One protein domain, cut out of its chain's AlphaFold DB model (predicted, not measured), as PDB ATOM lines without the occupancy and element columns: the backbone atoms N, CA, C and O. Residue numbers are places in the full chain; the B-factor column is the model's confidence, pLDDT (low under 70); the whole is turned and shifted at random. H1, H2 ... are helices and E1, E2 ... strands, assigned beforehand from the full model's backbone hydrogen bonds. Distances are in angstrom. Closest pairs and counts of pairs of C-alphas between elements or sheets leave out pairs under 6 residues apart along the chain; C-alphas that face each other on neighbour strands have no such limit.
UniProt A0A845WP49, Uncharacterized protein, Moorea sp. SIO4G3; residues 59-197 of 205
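This is residues 59 to 197 of the 205 residues of an uncharacterized protein of Moorea sp. SIO4G3 (UniProt A0A845WP49). A strongly twisted sheet of five strands forms the core, with H1 on one face, H3 and H5 on the opposite face, and H2 crossing over E5. The small helices H4 and H6 graze the sheet, with H7 near both, and residues 106 to 111 stick out. The printed part has 139 residues with seven named helices and five named strands, ordered E1 H1 H2 E2 H3 H4 E3 H5 E4 E5 H6 H7. The sheet, E1 E2 E3 E5 E4, is mixed; the class is mixed, helices and strands. The whole is compact, with a radius of gyration of the C-alphas of 14.5 A and spans of 42 by 34 by 25 A.

E1, residues 59 to 61, is antiparallel to E2, residues 96 to 104, at 159 degrees; N 59 and O 100, 2.7 A apart, are within hydrogen-bond range, as are the N and O pairs that follow. E2 is parallel to E3, residues 136 to 142, at 41 degrees (N 97 and O 136, 2.9 A). E5, residues 179 to 184, is antiparallel to E3 at 157 degrees (N 180 and O 141, 2.8 A). E4, residues 158 to 162, forms a hairpin with E5, at 152 degrees (N 158 and O 183, 2.7 A). H1, residues 66 to 71, is over E5 and only just not over E3, where 2 of its C-alphas fall; its height over the sheet is 8.5 A, and the closest C-alphas, Leu 67 and Cys 181, are 6.4 A apart. H2, residues 75 to 84, is on the sheet; its closest C-alphas to E4, Asp 77 and Ile 160, are 6.8 A apart. H3, residues 113 to 121, and H5, residues 143 to 148, are on the same face, opposite H1. E2, H3, H4 (residues 124 to 127) and E3 form a strand-helix-strand unit, two parallel neighbour strands with helices between; E3, H5 and E4 form a split one, with E5 between its strands; both crossovers are right-handed. H6, residues 186 to 189, only grazes the sheet. H7, residues 192 to 195, only just touches H3, with 3 pairs of C-alphas within 8 A, the closest Gly 119 and Trp 194 at 5.4 A. Every O i to N i+4 pair is within hydrogen-bond range in H1, H3 and H5, and 5 of 6 in H2; H4, H6 and H7 are too short for such a pair.

E1 begins at C-alpha 59, (-21.356, -3.274, -51.177). E2 spans 24.4 A, E3 19.7 A, E5 16.3 A and H2 14.5 A. H7 ends at C-alpha 195, (-27.556, -5.383, -35.472).

The C-alphas farthest apart, Asp 89 and Gln 107, are 45.0 A apart. The printed part has no cut; the links H2 to E2 and E4 to E5 are long. Residues 131 and 166 to 175 have pLDDT under 70.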
ATOM      1  N   GLY A  59     -20.287  -2.767 -50.342       97.38
ATOM      2  CA  GLY A  59     -21.356  -3.274 -51.177       97.38
ATOM      3  C   GLY A  59     -22.146  -4.391 -50.507       97.38
ATOM      4  O   GLY A  59     -21.635  -5.090 -49.636       97.38
ATOM      5  N   LEU A  60     -23.368  -4.588 -50.986       96.81
ATOM      6  CA  LEU A  60     -24.221  -5.721 -50.656       96.81
ATOM      7  C   LEU A  60     -24.639  -6.427 -51.948       96.81
ATOM      8  O   LEU A  60     -25.227  -5.802 -52.843       96.81
ATOM      9  N   TYR A  61     -24.354  -7.722 -52.058       95.88
ATOM     10  CA  TYR A  61     -25.017  -8.562 -53.047       95.88
ATOM     11  C   TYR A  61     -26.293  -9.162 -52.469       95.88
ATOM     12  O   TYR A  61     -26.279  -9.740 -51.385       95.88
ATOM     13  N   LEU A  62     -27.387  -9.040 -53.222       93.56
ATOM     14  CA  LEU A  62     -28.662  -9.659 -52.885       93.56
ATOM     15  C   LEU A  62     -28.746 -11.121 -53.323       93.56
ATOM     16  O   LEU A  62     -29.352 -11.945 -52.654       93.56
ATOM     17  N   HIS A  63     -28.153 -11.406 -54.469       89.62
ATOM     18  CA  HIS A  63     -28.064 -12.701 -55.124       89.62
ATOM     19  C   HIS A  63     -26.843 -12.645 -56.039       89.62
ATOM     20  O   HIS A  63     -26.260 -11.566 -56.212       89.62
ATOM     21  N   SER A  64     -26.482 -13.757 -56.682       87.31
ATOM     22  CA  SER A  64     -25.284 -13.806 -57.523       87.31
ATOM     23  C   SER A  64     -24.100 -13.274 -56.710       87.31
ATOM     24  O   SER A  64     -23.534 -12.215 -56.985       87.31
ATOM     25  N   THR A  65     -23.791 -13.962 -55.634       89.88
ATOM     26  CA  THR A  65     -22.721 -13.628 -54.701       89.88
ATOM     27  C   THR A  65     -21.380 -14.136 -55.234       89.88
ATOM     28  O   THR A  65     -21.309 -14.969 -56.144       89.88
ATOM     29  N   ASP A  66     -20.284 -13.605 -54.705       89.25
ATOM     30  CA  ASP A  66     -18.944 -14.140 -54.922       89.25
ATOM     31  C   ASP A  66     -18.835 -15.556 -54.328       89.25
ATOM     32  O   ASP A  66     -18.182 -16.409 -54.927       89.25
ATOM     33  N   LEU A  67     -19.530 -15.844 -53.219       91.19
ATOM     34  CA  LEU A  67     -19.595 -17.189 -52.629       91.19
ATOM     35  C   LEU A  67     -20.149 -18.221 -53.621       91.19
ATOM     36  O   LEU A  67     -19.526 -19.261 -53.847       91.19
ATOM     37  N   GLU A  68     -21.285 -17.919 -54.250       91.00
ATOM     38  CA  GLU A  68     -21.904 -18.793 -55.251       91.00
ATOM     39  C   GLU A  68     -21.013 -18.924 -56.489       91.00
ATOM     40  O   GLU A  68     -20.695 -20.029 -56.922       91.00
ATOM     41  N   ARG A  69     -20.567 -17.793 -57.055       89.44
ATOM     42  CA  ARG A  69     -19.809 -17.779 -58.317       89.44
ATOM     43  C   ARG A  69     -18.446 -18.436 -58.227       89.44
ATOM     44  O   ARG A  69     -17.958 -18.967 -59.225       89.44
ATOM     45  N   TYR A  70     -17.771 -18.252 -57.100       87.06
ATOM     46  CA  TYR A  70     -16.340 -18.491 -57.024       87.06
ATOM     47  C   TYR A  70     -15.971 -19.589 -56.050       87.06
ATOM     48  O   TYR A  70     -15.025 -20.316 -56.337       87.06
ATOM     49  N   ALA A  71     -16.704 -19.737 -54.948       89.25
ATOM     50  CA  ALA A  71     -16.475 -20.803 -53.980       89.25
ATOM     51  C   ALA A  71     -17.431 -21.992 -54.142       89.25
ATOM     52  O   ALA A  71     -17.225 -23.011 -53.484       89.25
ATOM     53  N   ASN A  72     -18.424 -21.893 -55.038       92.25
ATOM     54  CA  ASN A  72     -19.480 -22.891 -55.216       92.25
ATOM     55  C   ASN A  72     -20.142 -23.258 -53.877       92.25
ATOM     56  O   ASN A  72     -20.362 -24.436 -53.588       92.25
ATOM     57  N   VAL A  73     -20.388 -22.252 -53.033       94.19
ATOM     58  CA  VAL A  73     -21.172 -22.438 -51.809       94.19
ATOM     59  C   VAL A  73     -22.616 -22.705 -52.211       94.19
ATOM     60  O   VAL A  73     -23.186 -21.962 -53.010       94.19
ATOM     61  N   THR A  74     -23.188 -23.777 -51.676       95.44
ATOM     62  CA  THR A  74     -24.580 -24.166 -51.894       95.44
ATOM     63  C   THR A  74     -25.413 -23.919 -50.641       95.44
ATOM     64  O   THR A  74     -24.876 -23.742 -49.545       95.44
ATOM     65  N   ALA A  75     -26.740 -23.959 -50.783       95.94
ATOM     66  CA  ALA A  75     -27.647 -23.875 -49.641       95.94
ATOM     67  C   ALA A  75     -27.350 -24.962 -48.594       95.94
ATOM     68  O   ALA A  75     -27.319 -24.660 -47.406       95.94
ATOM     69  N   GLN A  76     -27.021 -26.188 -49.022       96.94
ATOM     70  CA  GLN A  76     -26.710 -27.297 -48.111       96.94
ATOM     71  C   GLN A  76     -25.466 -27.035 -47.252       96.94
ATOM     72  O   GLN A  76     -25.435 -27.425 -46.086       96.94
ATOM     73  N   ASP A  77     -24.449 -26.358 -47.802       96.81
ATOM     74  CA  ASP A  77     -23.263 -25.984 -47.023       96.81
ATOM     75  C   ASP A  77     -23.633 -25.058 -45.857       96.81
ATOM     76  O   ASP A  77     -23.081 -25.168 -44.764       96.81
ATOM     77  N   ILE A  78     -24.579 -24.144 -46.092       97.81
ATOM     78  CA  ILE A  78     -25.064 -23.195 -45.090       97.81
ATOM     79  C   ILE A  78     -26.019 -23.888 -44.113       97.81
ATOM     80  O   ILE A  78     -25.888 -23.703 -42.905       97.81
ATOM     81  N   GLU A  79     -26.940 -24.719 -44.601       97.75
ATOM     82  CA  GLU A  79     -27.906 -25.464 -43.779       97.75
ATOM     83  C   GLU A  79     -27.225 -26.353 -42.739       97.75
ATOM     84  O   GLU A  79     -27.691 -26.425 -41.603       97.75
ATOM     85  N   GLN A  80     -26.085 -26.963 -43.077       97.62
ATOM     86  CA  GLN A  80     -25.289 -27.722 -42.114       97.62
ATOM     87  C   GLN A  80     -24.835 -26.846 -40.932       97.62
ATOM     88  O   GLN A  80     -24.953 -27.247 -39.774       97.62
ATOM     89  N   ILE A  81     -24.380 -25.620 -41.206       98.12
ATOM     90  CA  ILE A  81     -23.964 -24.669 -40.167       98.12
ATOM     91  C   ILE A  81     -25.172 -24.202 -39.343       98.12
ATOM     92  O   ILE A  81     -25.068 -24.048 -38.124       98.12
ATOM     93  N   LEU A  82     -26.325 -23.988 -39.985       98.12
ATOM     94  CA  LEU A  82     -27.563 -23.619 -39.293       98.12
ATOM     95  C   LEU A  82     -28.049 -24.732 -38.363       98.12
ATOM     96  O   LEU A  82     -28.492 -24.434 -37.256       98.12
ATOM     97  N   LEU A  83     -27.943 -25.995 -38.779       97.69
ATOM     98  CA  LEU A  83     -28.284 -27.149 -37.951       97.69
ATOM     99  C   LEU A  83     -27.406 -27.199 -36.693       97.69
ATOM    100  O   LEU A  83     -27.919 -27.311 -35.582       97.69
ATOM    101  N   GLU A  84     -26.091 -27.040 -36.854       97.25
ATOM    102  CA  GLU A  84     -25.135 -26.989 -35.738       97.25
ATOM    103  C   GLU A  84     -25.383 -25.798 -34.804       97.25
ATOM    104  O   GLU A  84     -25.176 -25.887 -33.591       97.25
ATOM    105  N   ALA A  85     -25.852 -24.679 -35.357       97.12
ATOM    106  CA  ALA A  85     -26.223 -23.484 -34.609       97.12
ATOM    107  C   ALA A  85     -27.646 -23.525 -34.022       97.12
ATOM    108  O   ALA A  85     -28.011 -22.584 -33.322       97.12
ATOM    109  N   GLN A  86     -28.431 -24.577 -34.293       97.25
ATOM    110  CA  GLN A  86     -29.850 -24.691 -33.922       97.25
ATOM    111  C   GLN A  86     -30.710 -23.527 -34.456       97.25
ATOM    112  O   GLN A  86     -31.615 -23.041 -33.784       97.25
ATOM    113  N   ALA A  87     -30.415 -23.074 -35.675       96.81
ATOM    114  CA  ALA A  87     -31.037 -21.915 -36.320       96.81
ATOM    115  C   ALA A  87     -31.851 -22.270 -37.584       96.81
ATOM    116  O   ALA A  87     -32.394 -21.378 -38.237       96.81
ATOM    117  N   ILE A  88     -31.935 -23.559 -37.939       95.31
ATOM    118  CA  ILE A  88     -32.556 -24.045 -39.185       95.31
ATOM    119  C   ILE A  88     -34.069 -23.775 -39.265       95.31
ATOM    120  O   ILE A  88     -34.611 -23.629 -40.353       95.31
ATOM    121  N   ASP A  89     -34.749 -23.649 -38.122       94.25
ATOM    122  CA  ASP A  89     -36.190 -23.356 -38.080       94.25
ATOM    123  C   ASP A  89     -36.510 -21.883 -38.393       94.25
ATOM    124  O   ASP A  89     -37.662 -21.532 -38.654       94.25
ATOM    125  N   ARG A  90     -35.496 -21.009 -38.348       93.75
ATOM    126  CA  ARG A  90     -35.632 -19.555 -38.510       93.75
ATOM    127  C   ARG A  90     -35.002 -19.050 -39.805       93.75
ATOM    128  O   ARG A  90     -35.568 -18.180 -40.463       93.75
ATOM    129  N   TYR A  91     -33.855 -19.607 -40.182       95.75
ATOM    130  CA  TYR A  91     -33.110 -19.210 -41.372       95.75
ATOM    131  C   TYR A  91     -33.060 -20.326 -42.409       95.75
ATOM    132  O   TYR A  91     -33.126 -21.507 -42.085       95.75
ATOM    133  N   SER A  92     -32.869 -19.936 -43.667       95.25
ATOM    134  CA  SER A  92     -32.675 -20.855 -44.789       95.25
ATOM    135  C   SER A  92     -31.315 -20.616 -45.430       95.25
ATOM    136  O   SER A  92     -30.893 -19.467 -45.581       95.25
ATOM    137  N   GLY A  93     -30.662 -21.697 -45.868       94.81
ATOM    138  CA  GLY A  93     -29.431 -21.619 -46.654       94.81
ATOM    139  C   GLY A  93     -29.603 -20.964 -48.027       94.81
ATOM    140  O   GLY A  93     -28.608 -20.626 -48.657       94.81
ATOM    141  N   GLU A  94     -30.838 -20.742 -48.483       93.75
ATOM    142  CA  GLU A  94     -31.144 -20.027 -49.730       93.75
ATOM    143  C   GLU A  94     -31.257 -18.504 -49.535       93.75
ATOM    144  O   GLU A  94     -31.168 -17.745 -50.499       93.75
ATOM    145  N   ASN A  95     -31.437 -18.042 -48.292       93.94
ATOM    146  CA  ASN A  95     -31.705 -16.641 -47.973       93.94
ATOM    147  C   ASN A  95     -30.492 -15.997 -47.304       93.94
ATOM    148  O   ASN A  95     -30.418 -15.883 -46.077       93.94
ATOM    149  N   PHE A  96     -29.535 -15.549 -48.111       94.81
ATOM    150  CA  PHE A  96     -28.364 -14.829 -47.625       94.81
ATOM    151  C   PHE A  96     -28.032 -13.607 -48.477       94.81
ATOM    152  O   PHE A  96     -28.364 -13.516 -49.659       94.81
ATOM    153  N   ARG A  97     -27.341 -12.657 -47.852       95.88
ATOM    154  CA  ARG A  97     -26.806 -11.452 -48.484       95.88
ATOM    155  C   ARG A  97     -25.306 -11.401 -48.261       95.88
ATOM    156  O   ARG A  97     -24.838 -11.691 -47.162       95.88
ATOM    157  N   GLU A  98     -24.551 -11.008 -49.279       97.38
ATOM    158  CA  GLU A  98     -23.097 -10.906 -49.154       97.38
ATOM    159  C   GLU A  98     -22.646  -9.463 -48.943       97.38
ATOM    160  O   GLU A  98     -22.836  -8.619 -49.822       97.38
ATOM    161  N   LEU A  99     -21.964  -9.205 -47.827       97.94
ATOM    162  CA  LEU A  99     -21.159  -8.000 -47.661       97.94
ATOM    163  C   LEU A  99     -19.879  -8.123 -48.484       97.94
ATOM    164  O   LEU A  99     -19.104  -9.068 -48.343       97.94
ATOM    165  N   THR A 100     -19.650  -7.150 -49.357       96.56
ATOM    166  CA  THR A 100     -18.595  -7.219 -50.367       96.56
ATOM    167  C   THR A 100     -17.993  -5.843 -50.643       96.56
ATOM    168  O   THR A 100     -18.469  -4.818 -50.161       96.56
ATOM    169  N   LYS A 101     -16.926  -5.797 -51.446       95.75
ATOM    170  CA  LYS A 101     -16.280  -4.565 -51.950       95.75
ATOM    171  C   LYS A 101     -16.043  -3.500 -50.874       95.75
ATOM    172  O   LYS A 101     -16.286  -2.313 -51.085       95.75
ATOM    173  N   PHE A 102     -15.567  -3.942 -49.715       96.56
ATOM    174  CA  PHE A 102     -15.221  -3.070 -48.605       96.56
ATOM    175  C   PHE A 102     -13.972  -2.255 -48.935       96.56
ATOM    176  O   PHE A 102     -12.879  -2.804 -49.083       96.56
ATOM    177  N   VAL A 103     -14.134  -0.939 -49.061       96.38
ATOM    178  CA  VAL A 103     -13.041  -0.031 -49.412       96.38
ATOM    179  C   VAL A 103     -13.044   1.229 -48.560       96.38
ATOM    180  O   VAL A 103     -14.087   1.767 -48.191       96.38
ATOM    181  N   ILE A 104     -11.841   1.730 -48.290       96.50
ATOM    182  CA  ILE A 104     -11.589   2.958 -47.536       96.50
ATOM    183  C   ILE A 104     -10.518   3.743 -48.288       96.50
ATOM    184  O   ILE A 104      -9.492   3.174 -48.680       96.50
ATOM    185  N   LYS A 105     -10.737   5.049 -48.470       95.88
ATOM    186  CA  LYS A 105      -9.727   5.956 -49.025       95.88
ATOM    187  C   LYS A 105      -8.430   5.877 -48.215       95.88
ATOM    188  O   LYS A 105      -8.460   5.818 -46.990       95.88
ATOM    189  N   GLU A 106      -7.295   5.907 -48.904       93.94
ATOM    190  CA  GLU A 106      -5.961   5.653 -48.340       93.94
ATOM    191  C   GLU A 106      -5.660   6.517 -47.104       93.94
ATOM    192  O   GLU A 106      -5.304   5.994 -46.052       93.94
ATOM    193  N   GLN A 107      -5.945   7.821 -47.164       94.31
ATOM    194  CA  GLN A 107      -5.731   8.760 -46.057       94.31
ATOM    195  C   GLN A 107      -6.653   8.551 -44.838       94.31
ATOM    196  O   GLN A 107      -6.501   9.239 -43.823       94.31
ATOM    197  N   TRP A 108      -7.631   7.648 -44.939       95.00
ATOM    198  CA  TRP A 108      -8.596   7.301 -43.891       95.00
ATOM    199  C   TRP A 108      -8.390   5.896 -43.316       95.00
ATOM    200  O   TRP A 108      -9.032   5.530 -42.329       95.00
ATOM    201  N   GLN A 109      -7.480   5.110 -43.891       92.75
ATOM    202  CA  GLN A 109      -7.136   3.794 -43.365       92.75
ATOM    203  C   GLN A 109      -6.512   3.920 -41.965       92.75
ATOM    204  O   GLN A 109      -5.815   4.884 -41.658       92.75
ATOM    205  N   GLY A 110      -6.824   2.970 -41.078       89.31
ATOM    206  CA  GLY A 110      -6.350   2.974 -39.687       89.31
ATOM    207  C   GLY A 110      -7.039   3.974 -38.746       89.31
ATOM    208  O   GLY A 110      -6.836   3.890 -37.541       89.31
ATOM    209  N   LYS A 111      -7.909   4.868 -39.240       90.81
ATOM    210  CA  LYS A 111      -8.599   5.895 -38.426       90.81
ATOM    211  C   LYS A 111      -9.930   5.435 -37.812       90.81
ATOM    212  O   LYS A 111     -10.826   6.240 -37.598       90.81
ATOM    213  N   GLY A 112     -10.122   4.132 -37.620       88.69
ATOM    214  CA  GLY A 112     -11.348   3.568 -37.034       88.69
ATOM    215  C   GLY A 112     -12.573   3.487 -37.962       88.69
ATOM    216  O   GLY A 112     -13.393   2.593 -37.769       88.69
ATOM    217  N   ILE A 113     -12.666   4.305 -39.023       90.50
ATOM    218  CA  ILE A 113     -13.828   4.313 -39.943       90.50
ATOM    219  C   ILE A 113     -14.152   2.938 -40.538       90.50
ATOM    220  O   ILE A 113     -15.315   2.601 -40.719       90.50
ATOM    221  N   GLY A 114     -13.138   2.115 -40.810       92.19
ATOM    222  CA  GLY A 114     -13.354   0.777 -41.349       92.19
ATOM    223  C   GLY A 114     -14.084  -0.155 -40.385       92.19
ATOM    224  O   GLY A 114     -14.949  -0.917 -40.803       92.19
ATOM    225  N   LYS A 115     -13.766  -0.060 -39.092       92.38
ATOM    226  CA  LYS A 115     -14.423  -0.843 -38.039       92.38
ATOM    227  C   LYS A 115     -15.866  -0.392 -37.868       92.38
ATOM    228  O   LYS A 115     -16.762  -1.224 -37.871       92.38
ATOM    229  N   LEU A 116     -16.090   0.922 -37.838       91.88
ATOM    230  CA  LEU A 116     -17.439   1.477 -37.833       91.88
ATOM    231  C   LEU A 116     -18.255   0.974 -39.030       91.88
ATOM    232  O   LEU A 116     -19.348   0.446 -38.854       91.88
ATOM    233  N   LEU A 117     -17.714   1.102 -40.245       95.19
ATOM    234  CA  LEU A 117     -18.429   0.703 -41.451       95.19
ATOM    235  C   LEU A 117     -18.742  -0.799 -41.455       95.19
ATOM    236  O   LEU A 117     -19.844  -1.170 -41.840       95.19
ATOM    237  N   MET A 118     -17.811  -1.644 -40.999       96.12
ATOM    238  CA  MET A 118     -18.048  -3.084 -40.864       96.12
ATOM    239  C   MET A 118     -19.173  -3.389 -39.869       96.12
ATOM    240  O   MET A 118     -20.044  -4.196 -40.180       96.12
ATOM    241  N   GLY A 119     -19.180  -2.745 -38.700       95.75
ATOM    242  CA  GLY A 119     -20.237  -2.938 -37.704       95.75
ATOM    243  C   GLY A 119     -21.605  -2.510 -38.234       95.75
ATOM    244  O   GLY A 119     -22.563  -3.271 -38.181       95.75
ATOM    245  N   VAL A 120     -21.689  -1.330 -38.851       95.50
ATOM    246  CA  VAL A 120     -22.944  -0.801 -39.417       95.50
ATOM    247  C   VAL A 120     -23.434  -1.625 -40.610       95.50
ATOM    248  O   VAL A 120     -24.640  -1.769 -40.808       95.50
ATOM    249  N   ALA A 121     -22.526  -2.219 -41.388       96.50
ATOM    250  CA  ALA A 121     -22.889  -3.135 -42.466       96.50
ATOM    251  C   ALA A 121     -23.594  -4.406 -41.966       96.50
ATOM    252  O   ALA A 121     -24.298  -5.052 -42.735       96.50
ATOM    253  N   HIS A 122     -23.451  -4.729 -40.680       96.81
ATOM    254  CA  HIS A 122     -24.149  -5.830 -40.028       96.81
ATOM    255  C   HIS A 122     -25.507  -5.429 -39.418       96.81
ATOM    256  O   HIS A 122     -26.148  -6.239 -38.750       96.81
ATOM    257  N   SER A 123     -25.974  -4.198 -39.646       95.44
ATOM    258  CA  SER A 123     -27.289  -3.756 -39.177       95.44
ATOM    259  C   SER A 123     -28.436  -4.362 -39.988       95.44
ATOM    260  O   SER A 123     -28.363  -4.507 -41.214       95.44
ATOM    261  N   GLN A 124     -29.549  -4.637 -39.306       93.31
ATOM    262  CA  GLN A 124     -30.792  -5.094 -39.933       93.31
ATOM    263  C   GLN A 124     -31.297  -4.110 -41.003       93.31
ATOM    264  O   GLN A 124     -31.824  -4.539 -42.027       93.31
ATOM    265  N   ASP A 125     -31.096  -2.802 -40.792       92.12
ATOM    266  CA  ASP A 125     -31.532  -1.746 -41.711       92.12
ATOM    267  C   ASP A 125     -30.817  -1.864 -43.076       92.12
ATOM    268  O   ASP A 125     -31.381  -1.469 -44.094       92.12
ATOM    269  N   PHE A 126     -29.599  -2.428 -43.116       94.00
ATOM    270  CA  PHE A 126     -28.865  -2.676 -44.362       94.00
ATOM    271  C   PHE A 126     -29.095  -4.083 -44.922       94.00
ATOM    272  O   PHE A 126     -29.351  -4.235 -46.115       94.00
ATOM    273  N   ILE A 127     -29.026  -5.119 -44.082       92.31
ATOM    274  CA  ILE A 127     -29.106  -6.521 -44.533       92.31
ATOM    275  C   ILE A 127     -30.529  -6.898 -44.970       92.31
ATOM    276  O   ILE A 127     -30.703  -7.726 -45.867       92.31
ATOM    277  N   HIS A 128     -31.556  -6.306 -44.358       89.00
ATOM    278  CA  HIS A 128     -32.965  -6.620 -44.625       89.00
ATOM    279  C   HIS A 128     -33.706  -5.490 -45.341       89.00
ATOM    280  O   HIS A 128     -34.935  -5.467 -45.315       89.00
ATOM    281  N   PHE A 129     -32.989  -4.561 -45.984       80.25
ATOM    282  CA  PHE A 129     -33.572  -3.313 -46.492       80.25
ATOM    283  C   PHE A 129     -34.764  -3.524 -47.465       80.25
ATOM    284  O   PHE A 129     -35.661  -2.686 -47.523       80.25
ATOM    285  N   ASP A 130     -34.808  -4.647 -48.194       76.00
ATOM    286  CA  ASP A 130     -35.885  -5.040 -49.120       76.00
ATOM    287  C   ASP A 130     -36.560  -6.377 -48.767       76.00
ATOM    288  O   ASP A 130     -37.350  -6.923 -49.547       76.00
ATOM    289  N   GLY A 131     -36.217  -6.950 -47.615       69.25
ATOM    290  CA  GLY A 131     -36.514  -8.337 -47.295       69.25
ATOM    291  C   GLY A 131     -37.922  -8.548 -46.745       69.25
ATOM    292  O   GLY A 131     -38.346  -7.887 -45.802       69.25
ATOM    293  N   LYS A 132     -38.624  -9.557 -47.274       71.06
ATOM    294  CA  LYS A 132     -39.780 -10.187 -46.601       71.06
ATOM    295  C   LYS A 132     -39.365 -11.280 -45.609       71.06
ATOM    296  O   LYS A 132     -40.191 -11.737 -44.825       71.06
ATOM    297  N   HIS A 133     -38.109 -11.709 -45.687       80.94
ATOM    298  CA  HIS A 133     -37.542 -12.817 -44.929       80.94
ATOM    299  C   HIS A 133     -36.296 -12.352 -44.187       80.94
ATOM    300  O   HIS A 133     -35.615 -11.412 -44.611       80.94
ATOM    301  N   GLU A 134     -35.982 -13.041 -43.100       89.56
ATOM    302  CA  GLU A 134     -34.705 -12.873 -42.429       89.56
ATOM    303  C   GLU A 134     -33.601 -13.463 -43.301       89.56
ATOM    304  O   GLU A 134     -33.741 -14.541 -43.879       89.56
ATOM    305  N   ASN A 135     -32.521 -12.704 -43.443       94.56
ATOM    306  CA  ASN A 135     -31.400 -13.072 -44.290       94.56
ATOM    307  C   ASN A 135     -30.174 -13.356 -43.438       94.56
ATOM    308  O   ASN A 135     -29.852 -12.620 -42.510       94.56
ATOM    309  N   LEU A 136     -29.439 -14.380 -43.821       97.00
ATOM    310  CA  LEU A 136     -28.100 -14.604 -43.318       97.00
ATOM    311  C   LEU A 136     -27.121 -13.589 -43.909       97.00
ATOM    312  O   LEU A 136     -27.323 -13.081 -45.015       97.00
ATOM    313  N   VAL A 137     -26.034 -13.321 -43.188       97.50
ATOM    314  CA  VAL A 137     -24.955 -12.454 -43.670       97.50
ATOM    315  C   VAL A 137     -23.779 -13.321 -44.042       97.50
ATOM    316  O   VAL A 137     -23.264 -14.061 -43.212       97.50
ATOM    317  N   VAL A 138     -23.324 -13.214 -45.279       97.88
ATOM    318  CA  VAL A 138     -22.107 -13.884 -45.720       97.88
ATOM    319  C   VAL A 138     -21.071 -12.876 -46.179       97.88
ATOM    320  O   VAL A 138     -21.370 -11.717 -46.474       97.88
ATOM    321  N   SER A 139     -19.812 -13.286 -46.199       96.69
ATOM    322  CA  SER A 139     -18.717 -12.457 -46.695       96.69
ATOM    323  C   SER A 139     -17.588 -13.326 -47.218       96.69
ATOM    324  O   SER A 139     -17.267 -14.367 -46.641       96.69
ATOM    325  N   CYS A 140     -16.959 -12.848 -48.285       93.44
ATOM    326  CA  CYS A 140     -15.732 -13.400 -48.833       93.44
ATOM    327  C   CYS A 140     -14.578 -12.431 -48.590       93.44
ATOM    328  O   CYS A 140     -14.630 -11.270 -48.994       93.44
ATOM    329  N   GLY A 141     -13.502 -12.906 -47.973       91.50
ATOM    330  CA  GLY A 141     -12.349 -12.058 -47.699       91.50
ATOM    331  C   GLY A 141     -11.131 -12.850 -47.275       91.50
ATOM    332  O   GLY A 141     -11.213 -14.040 -46.982       91.50
ATOM    333  N   ASN A 142      -9.982 -12.191 -47.257       90.81
ATOM    334  CA  ASN A 142      -8.791 -12.772 -46.660       90.81
ATOM    335  C   ASN A 142      -9.024 -13.023 -45.168       90.81
ATOM    336  O   ASN A 142      -9.689 -12.218 -44.515       90.81
ATOM    337  N   ALA A 143      -8.434 -14.085 -44.613       89.44
ATOM    338  CA  ALA A 143      -8.545 -14.412 -43.186       89.44
ATOM    339  C   ALA A 143      -8.282 -13.195 -42.268       89.44
ATOM    340  O   ALA A 143      -8.980 -12.976 -41.277       89.44
ATOM    341  N   SER A 144      -7.324 -12.339 -42.648       90.94
ATOM    342  CA  SER A 144      -6.978 -11.112 -41.922       90.94
ATOM    343  C   SER A 144      -8.114 -10.082 -41.858       90.94
ATOM    344  O   SER A 144      -8.200  -9.339 -40.882       90.94
ATOM    345  N   ILE A 145      -8.996 -10.024 -42.862       92.19
ATOM    346  CA  ILE A 145     -10.152  -9.121 -42.863       92.19
ATOM    347  C   ILE A 145     -11.093  -9.498 -41.725       92.19
ATOM    348  O   ILE A 145     -11.525  -8.619 -40.985       92.19
ATOM    349  N   PHE A 146     -11.354 -10.791 -41.533       94.38
ATOM    350  CA  PHE A 146     -12.220 -11.258 -40.454       94.38
ATOM    351  C   PHE A 146     -11.621 -10.955 -39.076       94.38
ATOM    352  O   PHE A 146     -12.301 -10.375 -38.231       94.38
ATOM    353  N   HIS A 147     -10.322 -11.214 -38.899       91.25
ATOM    354  CA  HIS A 147      -9.627 -10.943 -37.636       91.25
ATOM    355  C   HIS A 147      -9.555  -9.443 -37.293       91.25
ATOM    356  O   HIS A 147      -9.681  -9.053 -36.135       91.25
ATOM    357  N   ASN A 148      -9.341  -8.576 -38.288       92.25
ATOM    358  CA  ASN A 148      -9.141  -7.141 -38.053       92.25
ATOM    359  C   ASN A 148     -10.446  -6.342 -37.911       92.25
ATOM    360  O   ASN A 148     -10.413  -5.216 -37.398       92.25
ATOM    361  N   PHE A 149     -11.567  -6.886 -38.395       95.44
ATOM    362  CA  PHE A 149     -12.844  -6.181 -38.460       95.44
ATOM    363  C   PHE A 149     -13.957  -6.924 -37.691       95.44
ATOM    364  O   PHE A 149     -14.167  -6.525 -36.547       95.44
ATOM    365  N   PRO A 150     -14.649  -7.963 -38.214       95.56
ATOM    366  CA  PRO A 150     -15.663  -8.704 -37.457       95.56
ATOM    367  C   PRO A 150     -15.233  -9.126 -36.050       95.56
ATOM    368  O   PRO A 150     -15.889  -8.739 -35.085       95.56
ATOM    369  N   ASP A 151     -14.103  -9.822 -35.911       94.31
ATOM    370  CA  ASP A 151     -13.681 -10.361 -34.613       94.31
ATOM    371  C   ASP A 151     -13.373  -9.234 -33.612       94.31
ATOM    372  O   ASP A 151     -13.732  -9.323 -32.439       94.31
ATOM    373  N   TYR A 152     -12.787  -8.123 -34.080       93.81
ATOM    374  CA  TYR A 152     -12.553  -6.933 -33.250       93.81
ATOM    375  C   TYR A 152     -13.858  -6.311 -32.727       93.81
ATOM    376  O   TYR A 152     -13.874  -5.696 -31.663       93.81
ATOM    377  N   LEU A 153     -14.943  -6.444 -33.487       96.25
ATOM    378  CA  LEU A 153     -16.270  -5.931 -33.153       96.25
ATOM    379  C   LEU A 153     -17.115  -6.949 -32.381       96.25
ATOM    380  O   LEU A 153     -18.295  -6.700 -32.156       96.25
ATOM    381  N   ASN A 154     -16.532  -8.089 -31.998       97.69
ATOM    382  CA  ASN A 154     -17.234  -9.238 -31.426       97.69
ATOM    383  C   ASN A 154     -18.353  -9.786 -32.330       97.69
ATOM    384  O   ASN A 154     -19.278 -10.432 -31.841       97.69
ATOM    385  N   ILE A 155     -18.274  -9.549 -33.643       98.25
ATOM    386  CA  ILE A 155     -19.147 -10.188 -34.626       98.25
ATOM    387  C   ILE A 155     -18.566 -11.564 -34.907       98.25
ATOM    388  O   ILE A 155     -17.494 -11.696 -35.503       98.25
ATOM    389  N   LYS A 156     -19.275 -12.602 -34.472       97.88
ATOM    390  CA  LYS A 156     -18.861 -13.976 -34.708       97.88
ATOM    391  C   LYS A 156     -19.068 -14.322 -36.178       97.88
ATOM    392  O   LYS A 156     -20.096 -14.025 -36.774       97.88
ATOM    393  N   THR A 157     -18.082 -14.991 -36.759       97.56
ATOM    394  CA  THR A 157     -18.163 -15.501 -38.126       97.56
ATOM    395  C   THR A 157     -17.875 -16.998 -38.127       97.56
ATOM    396  O   THR A 157     -17.015 -17.491 -37.397       97.56
ATOM    397  N   ARG A 158     -18.631 -17.748 -38.923       97.56
ATOM    398  CA  ARG A 158     -18.564 -19.206 -39.046       97.56
ATOM    399  C   ARG A 158     -17.970 -19.537 -40.399       97.56
ATOM    400  O   ARG A 158     -18.436 -19.034 -41.417       97.56
ATOM    401  N   PHE A 159     -16.920 -20.346 -40.416       97.25
ATOM    402  CA  PHE A 159     -16.290 -20.756 -41.664       97.25
ATOM    403  C   PHE A 159     -17.236 -21.636 -42.485       97.25
ATOM    404  O   PHE A 159     -17.826 -22.568 -41.945       97.25
ATOM    405  N   ILE A 160     -17.348 -21.349 -43.783       97.19
ATOM    406  CA  ILE A 160     -18.092 -22.172 -44.742       97.19
ATOM    407  C   ILE A 160     -17.091 -22.989 -45.564       97.19
ATOM    408  O   ILE A 160     -17.022 -24.210 -45.455       97.19
ATOM    409  N   LYS A 161     -16.295 -22.300 -46.393       95.25
ATOM    410  CA  LYS A 161     -15.352 -22.886 -47.357       95.25
ATOM    411  C   LYS A 161     -14.222 -21.912 -47.677       95.25
ATOM    412  O   LYS A 161     -14.352 -20.702 -47.507       95.25
ATOM    413  N   TYR A 162     -13.127 -22.436 -48.220       92.25
ATOM    414  CA  TYR A 162     -12.116 -21.612 -48.879       92.25
ATOM    415  C   TYR A 162     -12.564 -21.238 -50.290       92.25
ATOM    416  O   TYR A 162     -13.153 -22.059 -50.995       92.25
ATOM    417  N   VAL A 163     -12.214 -20.030 -50.733       88.56
ATOM    418  CA  VAL A 163     -12.338 -19.667 -52.146       88.56
ATOM    419  C   VAL A 163     -11.231 -20.395 -52.922       88.56
ATOM    420  O   VAL A 163     -10.047 -20.215 -52.615       88.56
ATOM    421  N   PRO A 164     -11.565 -21.228 -53.923       83.06
ATOM    422  CA  PRO A 164     -10.575 -21.938 -54.710       83.06
ATOM    423  C   PRO A 164      -9.707 -20.952 -55.490       83.06
ATOM    424  O   PRO A 164     -10.169 -19.948 -56.039       83.06
ATOM    425  N   TYR A 165      -8.420 -21.268 -55.576       74.19
ATOM    426  CA  TYR A 165      -7.473 -20.441 -56.304       74.19
ATOM    427  C   TYR A 165      -7.835 -20.376 -57.796       74.19
ATOM    428  O   TYR A 165      -7.883 -21.398 -58.481       74.19
ATOM    429  N   ASN A 166      -8.045 -19.168 -58.326       68.25
ATOM    430  CA  ASN A 166      -8.231 -18.936 -59.759       68.25
ATOM    431  C   ASN A 166      -7.508 -17.652 -60.226       68.25
ATOM    432  O   ASN A 166      -6.910 -16.923 -59.435       68.25
ATOM    433  N   LYS A 167      -7.536 -17.361 -61.538       62.69
ATOM    434  CA  LYS A 167      -6.823 -16.212 -62.138       62.69
ATOM    435  C   LYS A 167      -7.258 -14.837 -61.611       62.69
ATOM    436  O   LYS A 167      -6.453 -13.910 -61.703       62.69
ATOM    437  N   LEU A 168      -8.487 -14.705 -61.114       66.56
ATOM    438  CA  LEU A 168      -8.992 -13.497 -60.462       66.56
ATOM    439  C   LEU A 168      -8.424 -13.412 -59.037       66.56
ATOM    440  O   LEU A 168      -7.832 -12.404 -58.663       66.56
ATOM    441  N   PHE A 169      -8.464 -14.528 -58.303       66.88
ATOM    442  CA  PHE A 169      -7.979 -14.625 -56.924       66.88
ATOM    443  C   PHE A 169      -6.471 -14.682 -56.757       66.88
ATOM    444  O   PHE A 169      -5.997 -14.532 -55.641       66.88
ATOM    445  N   LYS A 170      -5.681 -14.776 -57.829       65.75
ATOM    446  CA  LYS A 170      -4.216 -14.665 -57.721       65.75
ATOM    447  C   LYS A 170      -3.726 -13.334 -57.132       65.75
ATOM    448  O   LYS A 170      -2.565 -13.246 -56.757       65.75
ATOM    449  N   PHE A 171      -4.579 -12.307 -57.116       65.19
ATOM    450  CA  PHE A 171      -4.285 -10.996 -56.527       65.19
ATOM    451  C   PHE A 171      -4.877 -10.809 -55.128       65.19
ATOM    452  O   PHE A 171      -4.495  -9.869 -54.440       65.19
ATOM    453  N   TYR A 172      -5.792 -11.692 -54.729       62.66
ATOM    454  CA  TYR A 172      -6.446 -11.678 -53.422       62.66
ATOM    455  C   TYR A 172      -5.815 -12.698 -52.470       62.66
ATOM    456  O   TYR A 172      -5.571 -12.398 -51.309       62.66
ATOM    457  N   VAL A 173      -5.491 -13.884 -52.988       60.53
ATOM    458  CA  VAL A 173      -5.081 -15.064 -52.228       60.53
ATOM    459  C   VAL A 173      -3.569 -15.226 -52.259       60.53
ATOM    460  O   VAL A 173      -2.962 -15.347 -53.328       60.53
ATOM    461  N   SER A 174      -2.973 -15.342 -51.074       59.88
ATOM    462  CA  SER A 174      -1.614 -15.855 -50.907       59.88
ATOM    463  C   SER A 174      -1.641 -17.167 -50.117       59.88
ATOM    464  O   SER A 174      -2.598 -17.453 -49.402       59.88
ATOM    465  N   LYS A 175      -0.588 -17.993 -50.216       61.12
ATOM    466  CA  LYS A 175      -0.498 -19.234 -49.414       61.12
ATOM    467  C   LYS A 175      -0.547 -18.967 -47.905       61.12
ATOM    468  O   LYS A 175      -0.944 -19.843 -47.150       61.12
ATOM    469  N   THR A 176      -0.115 -17.782 -47.485       70.81
ATOM    470  CA  THR A 176      -0.089 -17.334 -46.089       70.81
ATOM    471  C   THR A 176      -1.355 -16.585 -45.683       70.81
ATOM    472  O   THR A 176      -1.514 -16.254 -44.515       70.81
ATOM    473  N   GLU A 177      -2.243 -16.304 -46.635       81.75
ATOM    474  CA  GLU A 177      -3.457 -15.529 -46.426       81.75
ATOM    475  C   GLU A 177      -4.550 -16.054 -47.373       81.75
ATOM    476  O   GLU A 177      -4.753 -15.508 -48.466       81.75
ATOM    477  N   PRO A 178      -5.191 -17.183 -47.010       85.38
ATOM    478  CA  PRO A 178      -6.270 -17.739 -47.801       85.38
ATOM    479  C   PRO A 178      -7.492 -16.822 -47.749       85.38
ATOM    480  O   PRO A 178      -7.729 -16.108 -46.769       85.38
ATOM    481  N   MET A 179      -8.283 -16.880 -48.815       90.62
ATOM    482  CA  MET A 179      -9.582 -16.231 -48.865       90.62
ATOM    483  C   MET A 179     -10.650 -17.226 -48.421       90.62
ATOM    484  O   MET A 179     -10.699 -18.367 -48.891       90.62
ATOM    485  N   GLU A 180     -11.488 -16.791 -47.495       93.81
ATOM    486  CA  GLU A 180     -12.482 -17.605 -46.812       93.81
ATOM    487  C   GLU A 180     -13.876 -17.049 -47.084       93.81
ATOM    488  O   GLU A 180     -14.077 -15.835 -47.158       93.81
ATOM    489  N   CYS A 181     -14.831 -17.961 -47.207       96.00
ATOM    490  CA  CYS A 181     -16.252 -17.673 -47.155       96.00
ATOM    491  C   CYS A 181     -16.697 -17.880 -45.712       96.00
ATOM    492  O   CYS A 181     -16.520 -18.977 -45.169       96.00
ATOM    493  N   ARG A 182     -17.274 -16.850 -45.096       97.81
ATOM    494  CA  ARG A 182     -17.814 -16.943 -43.740       97.81
ATOM    495  C   ARG A 182     -19.271 -16.497 -43.675       97.81
ATOM    496  O   ARG A 182     -19.719 -15.710 -44.505       97.81
ATOM    497  N   LEU A 183     -19.972 -17.023 -42.676       98.31
ATOM    498  CA  LEU A 183     -21.377 -16.798 -42.356       98.31
ATOM    499  C   LEU A 183     -21.509 -16.149 -40.972       98.31
ATOM    500  O   LEU A 183     -20.850 -16.589 -40.033       98.31
ATOM    501  N   SER A 184     -22.421 -15.199 -40.829       98.31
ATOM    502  CA  SER A 184     -22.900 -14.685 -39.546       98.31
ATOM    503  C   SER A 184     -24.420 -14.846 -39.499       98.31
ATOM    504  O   SER A 184     -25.124 -14.432 -40.426       98.31
ATOM    505  N   ILE A 185     -24.930 -15.449 -38.427       97.94
ATOM    506  CA  ILE A 185     -26.367 -15.587 -38.162       97.94
ATOM    507  C   ILE A 185     -26.816 -14.356 -37.359       97.94
ATOM    508  O   ILE A 185     -26.336 -14.184 -36.237       97.94
ATOM    509  N   PRO A 186     -27.691 -13.483 -37.891       95.56
ATOM    510  CA  PRO A 186     -27.872 -12.136 -37.354       95.56
ATOM    511  C   PRO A 186     -28.144 -12.014 -35.852       95.56
ATOM    512  O   PRO A 186     -27.466 -11.266 -35.161       95.56
ATOM    513  N   ASP A 187     -29.101 -12.762 -35.321       92.69
ATOM    514  CA  ASP A 187     -29.518 -12.713 -33.915       92.69
ATOM    515  C   ASP A 187     -28.614 -13.504 -32.957       92.69
ATOM    516  O   ASP A 187     -28.730 -13.342 -31.743       92.69
ATOM    517  N   LEU A 188     -27.731 -14.360 -33.480       97.06
ATOM    518  CA  LEU A 188     -26.831 -15.195 -32.676       97.06
ATOM    519  C   LEU A 188     -25.394 -14.676 -32.662       97.06
ATOM    520  O   LEU A 188     -24.690 -14.815 -31.663       97.06
ATOM    521  N   ASP A 189     -24.945 -14.140 -33.792       98.38
ATOM    522  CA  ASP A 189     -23.535 -13.881 -34.059       98.38
ATOM    523  C   ASP A 189     -23.206 -12.381 -34.138       98.38
ATOM    524  O   ASP A 189     -22.036 -12.014 -34.024       98.38
ATOM    525  N   ILE A 190     -24.203 -11.506 -34.318       98.12
ATOM    526  CA  ILE A 190     -24.008 -10.055 -34.413       98.12
ATOM    527  C   ILE A 190     -24.434  -9.407 -33.085       98.12
ATOM    528  O   ILE A 190     -25.595  -9.539 -32.692       98.12
ATOM    529  N   PRO A 191     -23.544  -8.670 -32.392       98.00
ATOM    530  CA  PRO A 191     -23.917  -7.936 -31.188       98.00
ATOM    531  C   PRO A 191     -25.073  -6.966 -31.439       98.00
ATOM    532  O   PRO A 191     -25.143  -6.313 -32.486       98.00
ATOM    533  N   GLU A 192     -25.961  -6.832 -30.452       96.50
ATOM    534  CA  GLU A 192     -27.202  -6.061 -30.592       96.50
ATOM    535  C   GLU A 192     -26.950  -4.597 -30.987       96.50
ATOM    536  O   GLU A 192     -27.674  -4.054 -31.818       96.50
ATOM    537  N   GLU A 193     -25.889  -3.982 -30.462       95.50
ATOM    538  CA  GLU A 193     -25.475  -2.611 -30.789       95.50
ATOM    539  C   GLU A 193     -25.201  -2.391 -32.284       95.50
ATOM    540  O   GLU A 193     -25.494  -1.316 -32.806       95.50
ATOM    541  N   TRP A 194     -24.701  -3.415 -32.984       96.38
ATOM    542  CA  TRP A 194     -24.467  -3.381 -34.426       96.38
ATOM    543  C   TRP A 194     -25.717  -3.786 -35.196       96.38
ATOM    544  O   TRP A 194     -26.125  -3.085 -36.122       96.38
ATOM    545  N   TYR A 195     -26.376  -4.872 -34.778       96.38
ATOM    546  CA  TYR A 195     -27.556  -5.383 -35.472       96.38
ATOM    547  C   TYR A 195     -28.727  -4.387 -35.453       96.38
ATOM    548  O   TYR A 195     -29.453  -4.243 -36.439       96.38
ATOM    549  N   ARG A 196     -28.897  -3.650 -34.348       94.75
ATOM    550  CA  ARG A 196     -29.947  -2.633 -34.176       94.75
ATOM    551  C   ARG A 196     -29.508  -1.219 -34.554       94.75
ATOM    552  O   ARG A 196     -30.334  -0.308 -34.459       94.75
ATOM    553  N   PHE A 197     -28.259  -1.026 -34.984       93.69
ATOM    554  CA  PHE A 197     -27.764   0.285 -35.394       93.69
ATOM    555  C   PHE A 197     -28.635   0.866 -36.516       93.69
ATOM    556  O   PHE A 197     -29.005   0.161 -37.455       93.69
TER     557      PHE A 197